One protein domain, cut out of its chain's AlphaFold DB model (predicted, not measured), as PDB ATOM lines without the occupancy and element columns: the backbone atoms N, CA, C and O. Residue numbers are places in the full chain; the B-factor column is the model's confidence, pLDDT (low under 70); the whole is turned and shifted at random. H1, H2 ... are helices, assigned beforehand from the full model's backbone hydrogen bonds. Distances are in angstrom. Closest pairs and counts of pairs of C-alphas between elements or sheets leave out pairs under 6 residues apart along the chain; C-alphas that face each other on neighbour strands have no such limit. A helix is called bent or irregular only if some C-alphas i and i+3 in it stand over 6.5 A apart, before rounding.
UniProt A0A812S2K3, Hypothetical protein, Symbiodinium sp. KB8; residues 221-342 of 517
ATOM      1  N   ASP A 221       4.475 317.418  11.727       92.75
ATOM      2  CA  ASP A 221       4.280 318.656  10.961       92.75
ATOM      3  C   ASP A 221       5.539 319.514  10.900       92.75
ATOM      4  O   ASP A 221       5.824 320.119   9.868       92.75
ATOM      5  N   ALA A 222       6.325 319.545  11.977       92.88
ATOM      6  CA  ALA A 222       7.603 320.240  11.974       92.88
ATOM      7  C   ALA A 222       8.585 319.548  11.015       92.88
ATOM      8  O   ALA A 222       9.221 320.212  10.199       92.88
ATOM      9  N   LEU A 223       8.647 318.210  11.042       94.00
ATOM     10  CA  LEU A 223       9.483 317.434  10.118       94.00
ATOM     11  C   LEU A 223       9.080 317.642   8.648       94.00
ATOM     12  O   LEU A 223       9.947 317.782   7.785       94.00
ATOM     13  N   ARG A 224       7.778 317.703   8.356       94.31
ATOM     14  CA  ARG A 224       7.248 317.955   7.005       94.31
ATOM     15  C   ARG A 224       7.579 319.348   6.476       94.31
ATOM     16  O   ARG A 224       7.707 319.514   5.268       94.31
ATOM     17  N   LYS A 225       7.739 320.330   7.366       93.12
ATOM     18  CA  LYS A 225       8.072 321.726   7.032       93.12
ATOM     19  C   LYS A 225       9.568 321.975   6.812       93.12
ATOM     20  O   LYS A 225       9.920 323.079   6.416       93.12
ATOM     21  N   MET A 226      10.437 320.983   7.037       92.69
ATOM     22  CA  MET A 226      11.884 321.138   6.816       92.69
ATOM     23  C   MET A 226      12.263 321.348   5.346       92.69
ATOM     24  O   MET A 226      13.313 321.912   5.075       92.69
ATOM     25  N   ASP A 227      11.479 320.810   4.409       92.38
ATOM     26  CA  ASP A 227      11.678 320.956   2.961       92.38
ATOM     27  C   ASP A 227      10.406 320.503   2.228       92.38
ATOM     28  O   ASP A 227       9.702 319.606   2.697       92.38
ATOM     29  N   ASN A 228      10.138 321.037   1.034       91.50
ATOM     30  CA  ASN A 228       8.999 320.612   0.212       91.50
ATOM     31  C   ASN A 228       9.014 319.102  -0.092       91.50
ATOM     32  O   ASN A 228       7.953 318.478  -0.149       91.50
ATOM     33  N   LYS A 229      10.194 318.484  -0.230       92.56
ATOM     34  CA  LYS A 229      10.344 317.032  -0.433       92.56
ATOM     35  C   LYS A 229      10.042 316.209   0.826       92.56
ATOM     36  O   LYS A 229       9.826 315.007   0.714       92.56
ATOM     37  N   CYS A 230       9.998 316.833   2.005       92.81
ATOM     38  CA  CYS A 230       9.596 316.199   3.262       92.81
ATOM     39  C   CYS A 230       8.082 316.289   3.521       92.81
ATOM     40  O   CYS A 230       7.597 315.638   4.443       92.81
ATOM     41  N   SER A 231       7.321 317.054   2.730       93.00
ATOM     42  CA  SER A 231       5.882 317.292   2.955       93.00
ATOM     43  C   SER A 231       5.036 316.011   3.018       93.00
ATOM     44  O   SER A 231       4.106 315.921   3.818       93.00
ATOM     45  N   GLY A 232       5.399 314.996   2.228       91.44
ATOM     46  CA  GLY A 232       4.738 313.687   2.189       91.44
ATOM     47  C   GLY A 232       5.204 312.690   3.254       91.44
ATOM     48  O   GLY A 232       4.787 311.535   3.210       91.44
ATOM     49  N   LEU A 233       6.072 313.090   4.192       93.31
ATOM     50  CA  LEU A 233       6.615 312.188   5.207       93.31
ATOM     51  C   LEU A 233       5.484 311.582   6.045       93.31
ATOM     52  O   LEU A 233       4.663 312.308   6.619       93.31
ATOM     53  N   THR A 234       5.443 310.258   6.148       92.06
ATOM     54  CA  THR A 234       4.499 309.566   7.031       92.06
ATOM     55  C   THR A 234       5.124 309.291   8.393       92.06
ATOM     56  O   THR A 234       6.338 309.395   8.586       92.06
ATOM     57  N   ARG A 235       4.293 308.962   9.384       89.69
ATOM     58  CA  ARG A 235       4.778 308.728  10.748       89.69
ATOM     59  C   ARG A 235       5.705 307.515  10.825       89.69
ATOM     60  O   ARG A 235       6.764 307.609  11.435       89.69
ATOM     61  N   CYS A 236       5.355 306.421  10.153       90.94
ATOM     62  CA  CYS A 236       6.208 305.239  10.108       90.94
ATOM     63  C   CYS A 236       7.527 305.506   9.362       90.94
ATOM     64  O   CYS A 236       8.579 305.083   9.830       90.94
ATOM     65  N   GLN A 237       7.531 306.324   8.300       93.50
ATOM     66  CA  GLN A 237       8.787 306.785   7.690       93.50
ATOM     67  C   GLN A 237       9.638 307.607   8.671       93.50
ATOM     68  O   GLN A 237      10.850 307.413   8.748       93.50
ATOM     69  N   ALA A 238       9.028 308.498   9.459       93.75
ATOM     70  CA  ALA A 238       9.753 309.251  10.481       93.75
ATOM     71  C   ALA A 238      10.387 308.318  11.531       93.75
ATOM     72  O   ALA A 238      11.563 308.488  11.855       93.75
ATOM     73  N   VAL A 239       9.663 307.289  11.994       92.38
ATOM     74  CA  VAL A 239      10.202 306.245  12.885       92.38
ATOM     75  C   VAL A 239      11.330 305.456  12.223       92.38
ATOM     76  O   VAL A 239      12.352 305.202  12.858       92.38
ATOM     77  N   PHE A 240      11.163 305.069  10.958       94.19
ATOM     78  CA  PHE A 240      12.137 304.281  10.205       94.19
ATOM     79  C   PHE A 240      13.510 304.973  10.151       94.19
ATOM     80  O   PHE A 240      14.553 304.327  10.270       94.19
ATOM     81  N   TYR A 241      13.508 306.307  10.078       94.56
ATOM     82  CA  TYR A 241      14.700 307.157  10.166       94.56
ATOM     83  C   TYR A 241      15.010 307.655  11.596       94.56
ATOM     84  O   TYR A 241      15.739 308.631  11.772       94.56
ATOM     85  N   GLY A 242      14.457 307.021  12.634       92.44
ATOM     86  CA  GLY A 242      14.753 307.290  14.047       92.44
ATOM     87  C   GLY A 242      14.276 308.650  14.572       92.44
ATOM     88  O   GLY A 242      14.826 309.153  15.555       92.44
ATOM     89  N   TYR A 243      13.304 309.282  13.905       93.25
ATOM     90  CA  TYR A 243      12.886 310.670  14.145       93.25
ATOM     91  C   TYR A 243      14.052 311.673  14.080       93.25
ATOM     92  O   TYR A 243      14.040 312.704  14.757       93.25
ATOM     93  N   MET A 244      15.082 311.368  13.283       93.81
ATOM     94  CA  MET A 244      16.274 312.201  13.136       93.81
ATOM     95  C   MET A 244      16.084 313.199  11.986       93.81
ATOM     96  O   MET A 244      16.121 312.783  10.824       93.81
ATOM     97  N   PRO A 245      15.940 314.511  12.266       94.19
ATOM     98  CA  PRO A 245      15.669 315.523  11.242       94.19
ATOM     99  C   PRO A 245      16.694 315.504  10.100       94.19
ATOM    100  O   PRO A 245      16.342 315.512   8.926       94.19
ATOM    101  N   SER A 246      17.970 315.381  10.452       92.38
ATOM    102  CA  SER A 246      19.108 315.341   9.531       92.38
ATOM    103  C   SER A 246      19.130 314.106   8.624       92.38
ATOM    104  O   SER A 246      19.422 314.235   7.433       92.38
ATOM    105  N   LEU A 247      18.795 312.921   9.147       93.38
ATOM    106  CA  LEU A 247      18.721 311.692   8.350       93.38
ATOM    107  C   LEU A 247      17.516 311.728   7.407       93.38
ATOM    108  O   LEU A 247      17.670 311.465   6.215       93.38
ATOM    109  N   ILE A 248      16.349 312.128   7.924       94.19
ATOM    110  CA  ILE A 248      15.122 312.325   7.141       94.19
ATOM    111  C   ILE A 248      15.393 313.299   5.994       94.19
ATOM    112  O   ILE A 248      15.167 312.964   4.833       94.19
ATOM    113  N   TYR A 249      15.940 314.475   6.301       92.50
ATOM    114  CA  TYR A 249      16.266 315.482   5.298       92.50
ATOM    115  C   TYR A 249      17.245 314.942   4.252       92.50
ATOM    116  O   TYR A 249      17.025 315.133   3.057       92.50
ATOM    117  N   SER A 250      18.298 314.232   4.673       91.12
ATOM    118  CA  SER A 250      19.289 313.655   3.752       91.12
ATOM    119  C   SER A 250      18.639 312.672   2.775       91.12
ATOM    120  O   SER A 250      18.833 312.791   1.567       91.12
ATOM    121  N   VAL A 251      17.810 311.751   3.271       91.31
ATOM    122  CA  VAL A 251      17.126 310.760   2.425       91.31
ATOM    123  C   VAL A 251      16.107 311.413   1.494       91.31
ATOM    124  O   VAL A 251      16.037 311.063   0.317       91.31
ATOM    125  N   GLN A 252      15.318 312.370   1.984       90.56
ATOM    126  CA  GLN A 252      14.248 312.968   1.183       90.56
ATOM    127  C   GLN A 252      14.778 313.949   0.134       90.56
ATOM    128  O   GLN A 252      14.294 313.971  -1.001       90.56
ATOM    129  N   THR A 253      15.792 314.745   0.480       88.12
ATOM    130  CA  THR A 253      16.237 315.864  -0.362       88.12
ATOM    131  C   THR A 253      17.453 315.545  -1.226       88.12
ATOM    132  O   THR A 253      17.552 316.090  -2.331       88.12
ATOM    133  N   GLN A 254      18.327 314.634  -0.780       86.31
ATOM    134  CA  GLN A 254      19.636 314.351  -1.386       86.31
ATOM    135  C   GLN A 254      19.699 312.984  -2.084       86.31
ATOM    136  O   GLN A 254      20.770 312.393  -2.170       86.31
ATOM    137  N   LYS A 255      18.574 312.482  -2.610       79.38
ATOM    138  CA  LYS A 255      18.454 311.133  -3.211       79.38
ATOM    139  C   LYS A 255      19.538 310.776  -4.240       79.38
ATOM    140  O   LYS A 255      19.854 309.606  -4.399       79.38
ATOM    141  N   THR A 256      20.104 311.760  -4.937       79.25
ATOM    142  CA  THR A 256      21.158 311.549  -5.945       79.25
ATOM    143  C   THR A 256      22.567 311.454  -5.360       79.25
ATOM    144  O   THR A 256      23.440 310.865  -5.983       79.25
ATOM    145  N   SER A 257      22.814 312.040  -4.185       81.00
ATOM    146  CA  SER A 257      24.138 312.098  -3.542       81.00
ATOM    147  C   SER A 257      24.206 311.325  -2.223       81.00
ATOM    148  O   SER A 257      25.271 311.225  -1.611       81.00
ATOM    149  N   PHE A 258      23.076 310.798  -1.754       86.00
ATOM    150  CA  PHE A 258      22.959 310.062  -0.508       86.00
ATOM    151  C   PHE A 258      22.226 308.738  -0.719       86.00
ATOM    152  O   PHE A 258      21.058 308.721  -1.102       86.00
ATOM    153  N   SER A 259      22.891 307.635  -0.378       90.38
ATOM    154  CA  SER A 259      22.260 306.328  -0.216       90.38
ATOM    155  C   SER A 259      22.662 305.715   1.123       90.38
ATOM    156  O   SER A 259      23.816 305.795   1.550       90.38
ATOM    157  N   ILE A 260      21.690 305.100   1.795       91.88
ATOM    158  CA  ILE A 260      21.905 304.349   3.038       91.88
ATOM    159  C   ILE A 260      22.895 303.203   2.793       91.88
ATOM    160  O   ILE A 260      23.861 303.051   3.536       91.88
ATOM    161  N   GLN A 261      22.706 302.466   1.697       92.19
ATOM    162  CA  GLN A 261      23.572 301.357   1.303       92.19
ATOM    163  C   GLN A 261      25.015 301.805   1.046       92.19
ATOM    164  O   GLN A 261      25.941 301.199   1.578       92.19
ATOM    165  N   GLY A 262      25.226 302.894   0.298       90.38
ATOM    166  CA  GLY A 262      26.575 303.398   0.024       90.38
ATOM    167  C   GLY A 262      27.296 303.850   1.295       90.38
ATOM    168  O   GLY A 262      28.513 303.732   1.404       90.38
ATOM    169  N   ARG A 263      26.550 304.322   2.299       88.69
ATOM    170  CA  ARG A 263      27.106 304.659   3.615       88.69
ATOM    171  C   ARG A 263      27.448 303.436   4.447       88.69
ATOM    172  O   ARG A 263      28.495 303.437   5.084       88.69
ATOM    173  N   PHE A 264      26.608 302.409   4.409       92.38
ATOM    174  CA  PHE A 264      26.908 301.128   5.037       92.38
ATOM    175  C   PHE A 264      28.180 300.505   4.440       92.38
ATOM    176  O   PHE A 264      29.072 300.111   5.178       92.38
ATOM    177  N   GLN A 265      28.308 300.506   3.110       91.75
ATOM    178  CA  GLN A 265      29.473 299.972   2.389       91.75
ATOM    179  C   GLN A 265      30.780 300.729   2.669       91.75
ATOM    180  O   GLN A 265      31.856 300.173   2.484       91.75
ATOM    181  N   ALA A 266      30.702 301.985   3.118       87.75
ATOM    182  CA  ALA A 266      31.872 302.769   3.505       87.75
ATOM    183  C   ALA A 266      32.417 302.404   4.902       87.75
ATOM    184  O   ALA A 266      33.483 302.883   5.284       87.75
ATOM    185  N   ILE A 267      31.692 301.594   5.681       88.19
ATOM    186  CA  ILE A 267      32.160 301.087   6.971       88.19
ATOM    187  C   ILE A 267      33.096 299.908   6.722       88.19
ATOM    188  O   ILE A 267      32.750 298.972   6.004       88.19
ATOM    189  N   SER A 268      34.255 299.912   7.380       85.94
ATOM    190  CA  SER A 268      35.132 298.743   7.442       85.94
ATOM    191  C   SER A 268      34.451 297.623   8.232       85.94
ATOM    192  O   SER A 268      34.549 297.567   9.459       85.94
ATOM    193  N   ALA A 269      33.718 296.761   7.529       87.31
ATOM    194  CA  ALA A 269      33.028 295.630   8.126       87.31
ATOM    195  C   ALA A 269      34.040 294.582   8.639       87.31
ATOM    196  O   ALA A 269      35.071 294.359   7.996       87.31
ATOM    197  N   PRO A 270      33.777 293.947   9.794       90.00
ATOM    198  CA  PRO A 270      34.601 292.852  10.284       90.00
ATOM    199  C   PRO A 270      34.394 291.601   9.415       90.00
ATOM    200  O   PRO A 270      33.561 291.580   8.514       90.00
ATOM    201  N   THR A 271      35.124 290.524   9.699       91.69
ATOM    202  CA  THR A 271      34.763 289.206   9.163       91.69
ATOM    203  C   THR A 271      33.446 288.753   9.793       91.69
ATOM    204  O   THR A 271      33.260 288.880  11.006       91.69
ATOM    205  N   LEU A 272      32.530 288.229   8.979       92.50
ATOM    206  CA  LEU A 272      31.268 287.684   9.464       92.50
ATOM    207  C   LEU A 272      31.505 286.374  10.227       92.50
ATOM    208  O   LEU A 272      32.131 285.447   9.717       92.50
ATOM    209  N   ASP A 273      30.963 286.294  11.440       91.00
ATOM    210  CA  ASP A 273      30.863 285.061  12.214       91.00
ATOM    211  C   ASP A 273      29.519 284.995  12.964       91.00
ATOM    212  O   ASP A 273      28.775 285.977  13.061       91.00
ATOM    213  N   ALA A 274      29.204 283.826  13.531       87.56
ATOM    214  CA  ALA A 274      27.969 283.623  14.293       87.56
ATOM    215  C   ALA A 274      27.872 284.503  15.559       87.56
ATOM    216  O   ALA A 274      26.775 284.714  16.087       87.56
ATOM    217  N   GLY A 275      29.002 285.001  16.067       93.56
ATOM    218  CA  GLY A 275      29.075 285.937  17.181       93.56
ATOM    219  C   GLY A 275      28.538 287.316  16.808       93.56
ATOM    220  O   GLY A 275      27.777 287.882  17.591       93.56
ATOM    221  N   VAL A 276      28.839 287.820  15.605       95.25
ATOM    222  CA  VAL A 276      28.321 289.112  15.116       95.25
ATOM    223  C   VAL A 276      26.796 289.090  15.019       95.25
ATOM    224  O   VAL A 276      26.148 289.999  15.538       95.25
ATOM    225  N   THR A 277      26.208 288.039  14.436       95.81
ATOM    226  CA  THR A 277      24.744 287.881  14.352       95.81
ATOM    227  C   THR A 277      24.108 287.829  15.739       95.81
ATOM    228  O   THR A 277      23.123 288.518  16.009       95.81
ATOM    229  N   LYS A 278      24.693 287.049  16.658       96.06
ATOM    230  CA  LYS A 278      24.201 286.930  18.036       96.06
ATOM    231  C   LYS A 278      24.272 288.258  18.793       96.06
ATOM    232  O   LYS A 278      23.314 288.609  19.486       96.06
ATOM    233  N   ASP A 279      25.382 288.981  18.674       96.12
ATOM    234  CA  ASP A 279      25.560 290.281  19.318       96.12
ATOM    235  C   ASP A 279      24.582 291.312  18.736       96.12
ATOM    236  O   ASP A 279      23.903 291.991  19.505       96.12
ATOM    237  N   PHE A 280      24.420 291.362  17.406       97.38
ATOM    238  CA  PHE A 280      23.422 292.209  16.744       97.38
ATOM    239  C   PHE A 280      22.013 291.958  17.291       97.38
ATOM    240  O   PHE A 280      21.372 292.888  17.768       97.38
ATOM    241  N   LEU A 281      21.543 290.705  17.291       97.62
ATOM    242  CA  LEU A 281      20.199 290.358  17.770       97.62
ATOM    243  C   LEU A 281      20.020 290.676  19.260       97.62
ATOM    244  O   LEU A 281      18.956 291.137  19.681       97.62
ATOM    245  N   THR A 282      21.060 290.458  20.067       96.38
ATOM    246  CA  THR A 282      21.038 290.790  21.497       96.38
ATOM    247  C   THR A 282      20.840 292.289  21.697       96.38
ATOM    248  O   THR A 282      19.930 292.689  22.424       96.38
ATOM    249  N   GLU A 283      21.631 293.123  21.026       95.88
ATOM    250  CA  GLU A 283      21.504 294.580  21.105       95.88
ATOM    251  C   GLU A 283      20.187 295.081  20.524       95.88
ATOM    252  O   GLU A 283      19.531 295.928  21.127       95.88
ATOM    253  N   PHE A 284      19.776 294.530  19.383       97.19
ATOM    254  CA  PHE A 284      18.556 294.907  18.682       97.19
ATOM    255  C   PHE A 284      17.328 294.790  19.590       97.19
ATOM    256  O   PHE A 284      16.523 295.726  19.671       97.19
ATOM    257  N   PHE A 285      17.217 293.668  20.309       97.50
ATOM    258  CA  PHE A 285      16.073 293.387  21.167       97.50
ATOM    259  C   PHE A 285      16.198 293.958  22.580       97.50
ATOM    260  O   PHE A 285      15.214 294.476  23.105       97.50
ATOM    261  N   THR A 286      17.371 293.862  23.213       95.31
ATOM    262  CA  THR A 286      17.541 294.266  24.623       95.31
ATOM    263  C   THR A 286      17.893 295.737  24.792       95.31
ATOM    264  O   THR A 286      17.758 296.273  25.890       95.31
ATOM    265  N   GLY A 287      18.394 296.375  23.732       93.81
ATOM    266  CA  GLY A 287      18.955 297.719  23.779       93.81
ATOM    267  C   GLY A 287      20.207 297.841  24.642       93.81
ATOM    268  O   GLY A 287      20.611 298.953  24.967       93.81
ATOM    269  N   ARG A 288      20.823 296.724  25.050       91.75
ATOM    270  CA  ARG A 288      22.036 296.714  25.873       91.75
ATOM    271  C   ARG A 288      23.238 296.402  25.013       91.75
ATOM    272  O   ARG A 288      23.269 295.362  24.367       91.75
ATOM    273  N   ARG A 289      24.237 297.277  25.066       88.25
ATOM    274  CA  ARG A 289      25.458 297.144  24.276       88.25
ATOM    275  C   ARG A 289      26.272 295.899  24.654       88.25
ATOM    276  O   ARG A 289      26.615 295.707  25.822       88.25
ATOM    277  N   CYS A 290      26.651 295.101  23.662       84.69
ATOM    278  CA  CYS A 290      27.633 294.030  23.782       84.69
ATOM    279  C   CYS A 290      29.039 294.654  23.898       84.69
ATOM    280  O   CYS A 290      29.343 295.641  23.234       84.69
ATOM    281  N   GLY A 291      29.885 294.128  24.794       82.94
ATOM    282  CA  GLY A 291      31.109 294.795  25.276       82.94
ATOM    283  C   GLY A 291      32.073 295.381  24.219       82.94
ATOM    284  O   GLY A 291      32.063 295.021  23.047       82.94
ATOM    285  N   ASN A 292      32.980 296.262  24.655       77.94
ATOM    286  CA  ASN A 292      33.800 297.120  23.776       77.94
ATOM    287  C   ASN A 292      34.693 296.400  22.749       77.94
ATOM    288  O   ASN A 292      35.064 297.007  21.753       77.94
ATOM    289  N   LYS A 293      35.064 295.136  22.984       81.25
ATOM    290  CA  LYS A 293      35.990 294.372  22.125       81.25
ATOM    291  C   LYS A 293      35.284 293.481  21.093       81.25
ATOM    292  O   LYS A 293      35.914 292.618  20.492       81.25
ATOM    293  N   ARG A 294      33.966 293.622  20.930       86.69
ATOM    294  CA  ARG A 294      33.178 292.796  20.005       86.69
ATOM    295  C   ARG A 294      33.282 293.315  18.569       86.69
ATOM    296  O   ARG A 294      33.215 294.519  18.347       86.69
ATOM    297  N   ALA A 295      33.339 292.411  17.591       90.31
ATOM    298  CA  ALA A 295      33.405 292.757  16.166       90.31
ATOM    299  C   ALA A 295      32.227 293.639  15.701       90.31
ATOM    300  O   ALA A 295      32.411 294.550  14.898       90.31
ATOM    301  N   ILE A 296      31.039 293.456  16.291       91.75
ATOM    302  CA  ILE A 296      29.844 294.273  16.022       91.75
ATOM    303  C   ILE A 296      30.066 295.785  16.265       91.75
ATOM    304  O   ILE A 296      29.326 296.601  15.724       91.75
ATOM    305  N   ARG A 297      31.100 296.193  17.024       89.12
ATOM    306  CA  ARG A 297      31.421 297.617  17.264       89.12
ATOM    307  C   ARG A 297      31.831 298.376  16.005       89.12
ATOM    308  O   ARG A 297      31.682 299.595  15.979       89.12
ATOM    309  N   ALA A 298      32.260 297.683  14.949       87.81
ATOM    310  CA  ALA A 298      32.479 298.293  13.635       87.81
ATOM    311  C   ALA A 298      31.236 299.052  13.124       87.81
ATOM    312  O   ALA A 298      31.356 300.022  12.379       87.81
ATOM    313  N   PHE A 299      30.047 298.654  13.583       91.75
ATOM    314  CA  PHE A 299      28.764 299.217  13.183       91.75
ATOM    315  C   PHE A 299      28.181 300.227  14.186       91.75
ATOM    316  O   PHE A 299      27.044 300.657  14.002       91.75
ATOM    317  N   ASP A 300      28.931 300.673  15.209       88.31
ATOM    318  CA  ASP A 300      28.442 301.667  16.191       88.31
ATOM    319  C   ASP A 300      27.930 302.949  15.491       88.31
ATOM    320  O   ASP A 300      26.925 303.535  15.899       88.31
ATOM    321  N   ALA A 301      28.527 303.312  14.348       88.62
ATOM    322  CA  ALA A 301      28.108 304.434  13.505       88.62
ATOM    323  C   ALA A 301      26.705 304.298  12.879       88.62
ATOM    324  O   ALA A 301      26.221 305.264  12.291       88.62
ATOM    325  N   LEU A 302      26.035 303.153  13.008       92.62
ATOM    326  CA  LEU A 302      24.672 302.900  12.522       92.62
ATOM    327  C   LEU A 302      23.615 302.959  13.635       92.62
ATOM    328  O   LEU A 302      22.423 302.784  13.378       92.62
ATOM    329  N   THR A 303      24.048 303.205  14.870       91.56
ATOM    330  CA  THR A 303      23.208 303.120  16.066       91.56
ATOM    331  C   THR A 303      23.049 304.474  16.752       91.56
ATOM    332  O   THR A 303      23.785 305.431  16.495       91.56
ATOM    333  N   GLU A 304      22.055 304.581  17.624       88.56
ATOM    334  CA  GLU A 304      21.916 305.699  18.553       88.56
ATOM    335  C   GLU A 304      22.034 305.234  20.003       88.56
ATOM    336  O   GLU A 304      21.777 304.074  20.324       88.56
ATOM    337  N   CYS A 305      22.390 306.165  20.887       83.25
ATOM    338  CA  CYS A 305      22.595 305.902  22.308       83.25
ATOM    339  C   CYS A 305      21.629 306.775  23.111       83.25
ATOM    340  O   CYS A 305      21.962 307.922  23.412       83.25
ATOM    341  N   PRO A 306      20.408 306.288  23.394       75.56
ATOM    342  CA  PRO A 306      19.407 307.076  24.112       75.56
ATOM    343  C   PRO A 306      19.796 307.349  25.574       75.56
ATOM    344  O   PRO A 306      19.384 308.368  26.123       75.56
ATOM    345  N   GLY A 307      20.634 306.497  26.168       71.94
ATOM    346  CA  GLY A 307      21.118 306.613  27.540       71.94
ATOM    347  C   GLY A 307      22.463 305.911  27.752       71.94
ATOM    348  O   GLY A 307      23.032 305.302  26.842       71.94
ATOM    349  N   LYS A 308      23.004 306.001  28.974       71.12
ATOM    350  CA  LYS A 308      24.280 305.363  29.345       71.12
ATOM    351  C   LYS A 308      24.126 303.838  29.309       71.12
ATOM    352  O   LYS A 308      23.360 303.272  30.076       71.12
ATOM    353  N   GLY A 309      24.891 303.173  28.447       73.62
ATOM    354  CA  GLY A 309      24.867 301.714  28.283       73.62
ATOM    355  C   GLY A 309      23.790 301.227  27.316       73.62
ATOM    356  O   GLY A 309      23.743 300.033  27.009       73.62
ATOM    357  N   GLU A 310      22.966 302.146  26.817       84.88
ATOM    358  CA  GLU A 310      21.875 301.848  25.906       84.88
ATOM    359  C   GLU A 310      22.312 302.019  24.454       84.88
ATOM    360  O   GLU A 310      23.088 302.913  24.104       84.88
ATOM    361  N   ILE A 311      21.777 301.160  23.599       89.62
ATOM    362  CA  ILE A 311      21.981 301.188  22.159       89.62
ATOM    363  C   ILE A 311      20.658 300.906  21.460       89.62
ATOM    364  O   ILE A 311      19.859 300.086  21.910       89.62
ATOM    365  N   ARG A 312      20.415 301.586  20.345       92.56
ATOM    366  CA  ARG A 312      19.274 301.314  19.478       92.56
ATOM    367  C   ARG A 312      19.723 301.313  18.027       92.56
ATOM    368  O   ARG A 312      20.396 302.239  17.576       92.56
ATOM    369  N   TRP A 313      19.319 300.282  17.294       95.00
ATOM    370  CA  TRP A 313      19.571 300.181  15.864       95.00
ATOM    371  C   TRP A 313      18.537 300.990  15.087       95.00
ATOM    372  O   TRP A 313      17.334 300.855  15.310       95.00
ATOM    373  N   ILE A 314      19.003 301.847  14.178       94.88
ATOM    374  CA  ILE A 314      18.113 302.645  13.329       94.88
ATOM    375  C   ILE A 314      17.630 301.772  12.178       94.88
ATOM    376  O   ILE A 314      18.451 301.254  11.422       94.88
ATOM    377  N   LEU A 315      16.309 301.635  12.026       95.06
ATOM    378  CA  LEU A 315      15.696 300.701  11.071       95.06
ATOM    379  C   LEU A 315      16.180 300.907   9.636       95.06
ATOM    380  O   LEU A 315      16.428 299.929   8.937       95.06
ATOM    381  N   ALA A 316      16.425 302.158   9.239       95.00
ATOM    382  CA  ALA A 316      17.014 302.470   7.943       95.00
ATOM    383  C   ALA A 316      18.321 301.713   7.659       95.00
ATOM    384  O   ALA A 316      18.532 301.295   6.529       95.00
ATOM    385  N   TYR A 317      19.176 301.491   8.660       95.88
ATOM    386  CA  TYR A 317      20.426 300.739   8.498       95.88
ATOM    387  C   TYR A 317      20.283 299.240   8.788       95.88
ATOM    388  O   TYR A 317      21.181 298.468   8.452       95.88
ATOM    389  N   VAL A 318      19.171 298.813   9.396       96.75
ATOM    390  CA  VAL A 318      18.934 297.408   9.752       96.75
ATOM    391  C   VAL A 318      18.854 296.537   8.505       96.75
ATOM    392  O   VAL A 318      19.451 295.473   8.517       96.75
ATOM    393  N   GLY A 319      18.218 296.992   7.419       95.50
ATOM    394  CA  GLY A 319      18.187 296.238   6.157       95.50
ATOM    395  C   GLY A 319      19.600 295.886   5.679       95.50
ATOM    396  O   GLY A 319      19.953 294.715   5.577       95.50
ATOM    397  N   CYS A 320      20.472 296.891   5.554       96.38
ATOM    398  CA  CYS A 320      21.870 296.672   5.177       96.38
ATOM    399  C   CYS A 320      22.613 295.736   6.143       96.38
ATOM    400  O   CYS A 320      23.381 294.884   5.698       96.38
ATOM    401  N   MET A 321      22.361 295.858   7.453       97.38
ATOM    402  CA  MET A 321      22.936 294.951   8.446       97.38
ATOM    403  C   MET A 321      22.469 293.507   8.227       97.38
ATOM    404  O   MET A 321      23.286 292.597   8.252       97.38
ATOM    405  N   LEU A 322      21.182 293.282   7.960       97.31
ATOM    406  CA  LEU A 322      20.645 291.947   7.683       97.31
ATOM    407  C   LEU A 322      21.223 291.363   6.395       97.31
ATOM    408  O   LEU A 322      21.610 290.199   6.391       97.31
ATOM    409  N   SER A 323      21.381 292.167   5.341       96.25
ATOM    410  CA  SER A 323      22.076 291.726   4.128       96.25
ATOM    411  C   SER A 323      23.523 291.313   4.411       96.25
ATOM    412  O   SER A 323      23.973 290.308   3.869       96.25
ATOM    413  N   TYR A 324      24.246 292.059   5.253       96.88
ATOM    414  CA  TYR A 324      25.609 291.709   5.664       96.88
ATOM    415  C   TYR A 324      25.662 290.421   6.500       96.88
ATOM    416  O   TYR A 324      26.613 289.660   6.385       96.88
ATOM    417  N   LEU A 325      24.633 290.153   7.307       96.56
ATOM    418  CA  LEU A 325      24.501 288.935   8.114       96.56
ATOM    419  C   LEU A 325      23.973 287.721   7.325       96.56
ATOM    420  O   LEU A 325      23.562 286.743   7.946       96.56
ATOM    421  N   GLU A 326      23.946 287.789   5.989       95.94
ATOM    422  CA  GLU A 326      23.409 286.744   5.100       95.94
ATOM    423  C   GLU A 326      21.912 286.441   5.338       95.94
ATOM    424  O   GLU A 326      21.426 285.342   5.090       95.94
ATOM    425  N   LEU A 327      21.154 287.443   5.793       95.44
ATOM    426  CA  LEU A 327      19.702 287.401   6.006       95.44
ATOM    427  C   LEU A 327      18.982 288.226   4.924       95.44
ATOM    428  O   LEU A 327      18.227 289.159   5.220       95.44
ATOM    429  N   GLY A 328      19.263 287.909   3.655       94.00
ATOM    430  CA  GLY A 328      18.852 288.694   2.485       94.00
ATOM    431  C   GLY A 328      17.338 288.886   2.354       94.00
ATOM    432  O   GLY A 328      16.882 289.994   2.072       94.00
ATOM    433  N   GLU A 329      16.543 287.855   2.637       92.62
ATOM    434  CA  GLU A 329      15.079 287.926   2.600       92.62
ATOM    435  C   GLU A 329      14.536 288.945   3.611       92.62
ATOM    436  O   GLU A 329      13.654 289.740   3.283       92.62
ATOM    437  N   LEU A 330      15.093 288.977   4.828       94.88
ATOM    438  CA  LEU A 330      14.680 289.944   5.849       94.88
ATOM    439  C   LEU A 330      15.148 291.361   5.502       94.88
ATOM    440  O   LEU A 330      14.442 292.320   5.812       94.88
ATOM    441  N   SER A 331      16.312 291.504   4.854       95.81
ATOM    442  CA  SER A 331      16.771 292.799   4.333       95.81
ATOM    443  C   SER A 331      15.728 293.409   3.400       95.81
ATOM    444  O   SER A 331      15.349 294.565   3.581       95.81
ATOM    445  N   GLN A 332      15.207 292.614   2.459       93.25
ATOM    446  CA  GLN A 332      14.172 293.062   1.524       93.25
ATOM    447  C   GLN A 332      12.894 293.487   2.257       93.25
ATOM    448  O   GLN A 332      12.339 294.540   1.958       93.25
ATOM    449  N   TRP A 333      12.455 292.728   3.268       93.19
ATOM    450  CA  TRP A 333      11.271 293.098   4.058       93.19
ATOM    451  C   TRP A 333      11.451 294.429   4.797       93.19
ATOM    452  O   TRP A 333      10.518 295.227   4.864       93.19
ATOM    453  N   VAL A 334      12.648 294.706   5.327       94.81
ATOM    454  CA  VAL A 334      12.949 295.998   5.967       94.81
ATOM    455  C   VAL A 334      12.925 297.140   4.945       94.81
ATOM    456  O   VAL A 334      12.397 298.213   5.238       94.81
ATOM    457  N   GLU A 335      13.465 296.922   3.747       92.94
ATOM    458  CA  GLU A 335      13.499 297.917   2.665       92.94
ATOM    459  C   GLU A 335      12.110 298.249   2.097       92.94
ATOM    460  O   GLU A 335      11.901 299.359   1.604       92.94
ATOM    461  N   GLU A 336      11.140 297.337   2.215       92.62
ATOM    462  CA  GLU A 336       9.747 297.563   1.809       92.62
ATOM    463  C   GLU A 336       8.992 298.513   2.772       92.62
ATOM    464  O   GLU A 336       8.048 299.186   2.342       92.62
ATOM    465  N   ILE A 337       9.416 298.655   4.043       93.25
ATOM    466  CA  ILE A 337       8.696 299.455   5.062       93.25
ATOM    467  C   ILE A 337       8.385 300.885   4.586       93.25
ATOM    468  O   ILE A 337       7.225 301.286   4.681       93.25
ATOM    469  N   PRO A 338       9.339 301.693   4.073       91.62
ATOM    470  CA  PRO A 338       9.045 303.072   3.677       91.62
ATOM    471  C   PRO A 338       8.032 303.185   2.533       91.62
ATOM    472  O   PRO A 338       7.342 304.204   2.446       91.62
ATOM    473  N   VAL A 339       7.951 302.165   1.669       91.50
ATOM    474  CA  VAL A 339       6.982 302.084   0.566       91.50
ATOM    475  C   VAL A 339       5.597 301.755   1.116       91.50
ATOM    476  O   VAL A 339       4.638 302.463   0.810       91.50
ATOM    477  N   LEU A 340       5.497 300.743   1.984       90.38
ATOM    478  CA  LEU A 340       4.247 300.367   2.659       90.38
ATOM    479  C   LEU A 340       3.717 301.508   3.534       90.38
ATOM    480  O   LEU A 340       2.532 301.820   3.505       90.38
ATOM    481  N   ALA A 341       4.609 302.217   4.223       87.62
ATOM    482  CA  ALA A 341       4.285 303.386   5.032       87.62
ATOM    483  C   ALA A 341       3.742 304.569   4.216       87.62
ATOM    484  O   ALA A 341       3.166 305.482   4.806       87.62
ATOM    485  N   GLY A 342       3.944 304.594   2.893       85.62
ATOM    486  CA  GLY A 342       3.327 305.570   1.988       85.62
ATOM    487  C   GLY A 342       1.862 305.259   1.661       85.62
ATOM    488  O   GLY A 342       1.142 306.139   1.192       85.62
TER     489      GLY A 342
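Overview. This is residues 221 to 342 of the 517 residues of the protein "Hypothetical protein" of Symbiodinium sp. KB8 (UniProt A0A812S2K3). A helical hairpin, H7 and H8, runs through this all-helix domain, with H7 near the middle and H4 packed on it. H5 and H6 make a pair at one end of the long axis, while H1, H2 and H3 gather at the other, where H2 packs on residues 337 to 338 of H8. Between H6 and H7 a long loop, residues 303 to 314, folds back on itself. The printed part has 122 residues, with eight helices, H1 to H8 in order along the chain, and no named strand. It is compact, with a radius of gyration of the C-alphas of 15.0 A and spans of 43 by 31 by 24 A.

Along the chain. H1, residues 221 to 224, begins at C-alpha 221 (4.280, 318.656, 10.961). H2 is residues 235 to 240, H3 residues 245 to 253, 11.6 A long, and H4 residues 260 to 265. H5, residues 274 to 286, is 18.1 A long and begins at C-alpha 274 (27.969, 283.623, 14.293). H6, residues 295 to 302, is 13.9 A long and irregular: C-alphas 298 and 301 are 7.5 A apart. H7, residues 315 to 324, is 14.4 A long and only just irregular, with C-alphas 316 and 319 6.6 A apart. H8, residues 328 to 340, is 18.7 A long, only just irregular, with C-alphas 335 and 338 6.9 A apart, and ends at C-alpha 340 (4.247, 300.367, 2.659).

Arrangement. H1 is close to H3 but not clearly touching, the closest C-alphas, Leu 223 and Pro 245, being 6.6 A apart. H2 touches H8 at a shallow tilt of 27 degrees, opposite ways; the closest C-alphas, Gln 237 and Pro 338, are 5.5 A apart. H4 touches H7 at a tilt of 38 degrees, only just steep, the same way, closest at C-alphas Gln 261 and Cys 320, 6.3 A. H5, with residues 276 to 280 alone, touches H6 at a steep tilt of 45 degrees, the closest C-alphas being Val 276 and Ile 296, 5.5 A. H7 and H8 form a hairpin at a shallow tilt of 22 degrees, closest at C-alphas Gly 319 and Ser 331, 4.1 A. H5 and H8 are apart. Every O i to N i+4 pair is within hydrogen-bond range in H2, H3, H4 and H5, against 4 of 6 in H7, 6 of 9 in H8 and 0 of 4 in H6, where 4 of 5 O i to N i+3 pairs are; H1 is too short for an i+4 pair.

Size, cuts and confidence. The two C-alphas farthest apart, Asn 228 and Ala 274, are 43.9 A apart. The printed part has no cut. The link from H6 to H7 is long, and within it residues 303 to 304 pair antiparallel with residues 312 to 313. The mean pLDDT of the printed part is 91.1, and no printed residue is under 70.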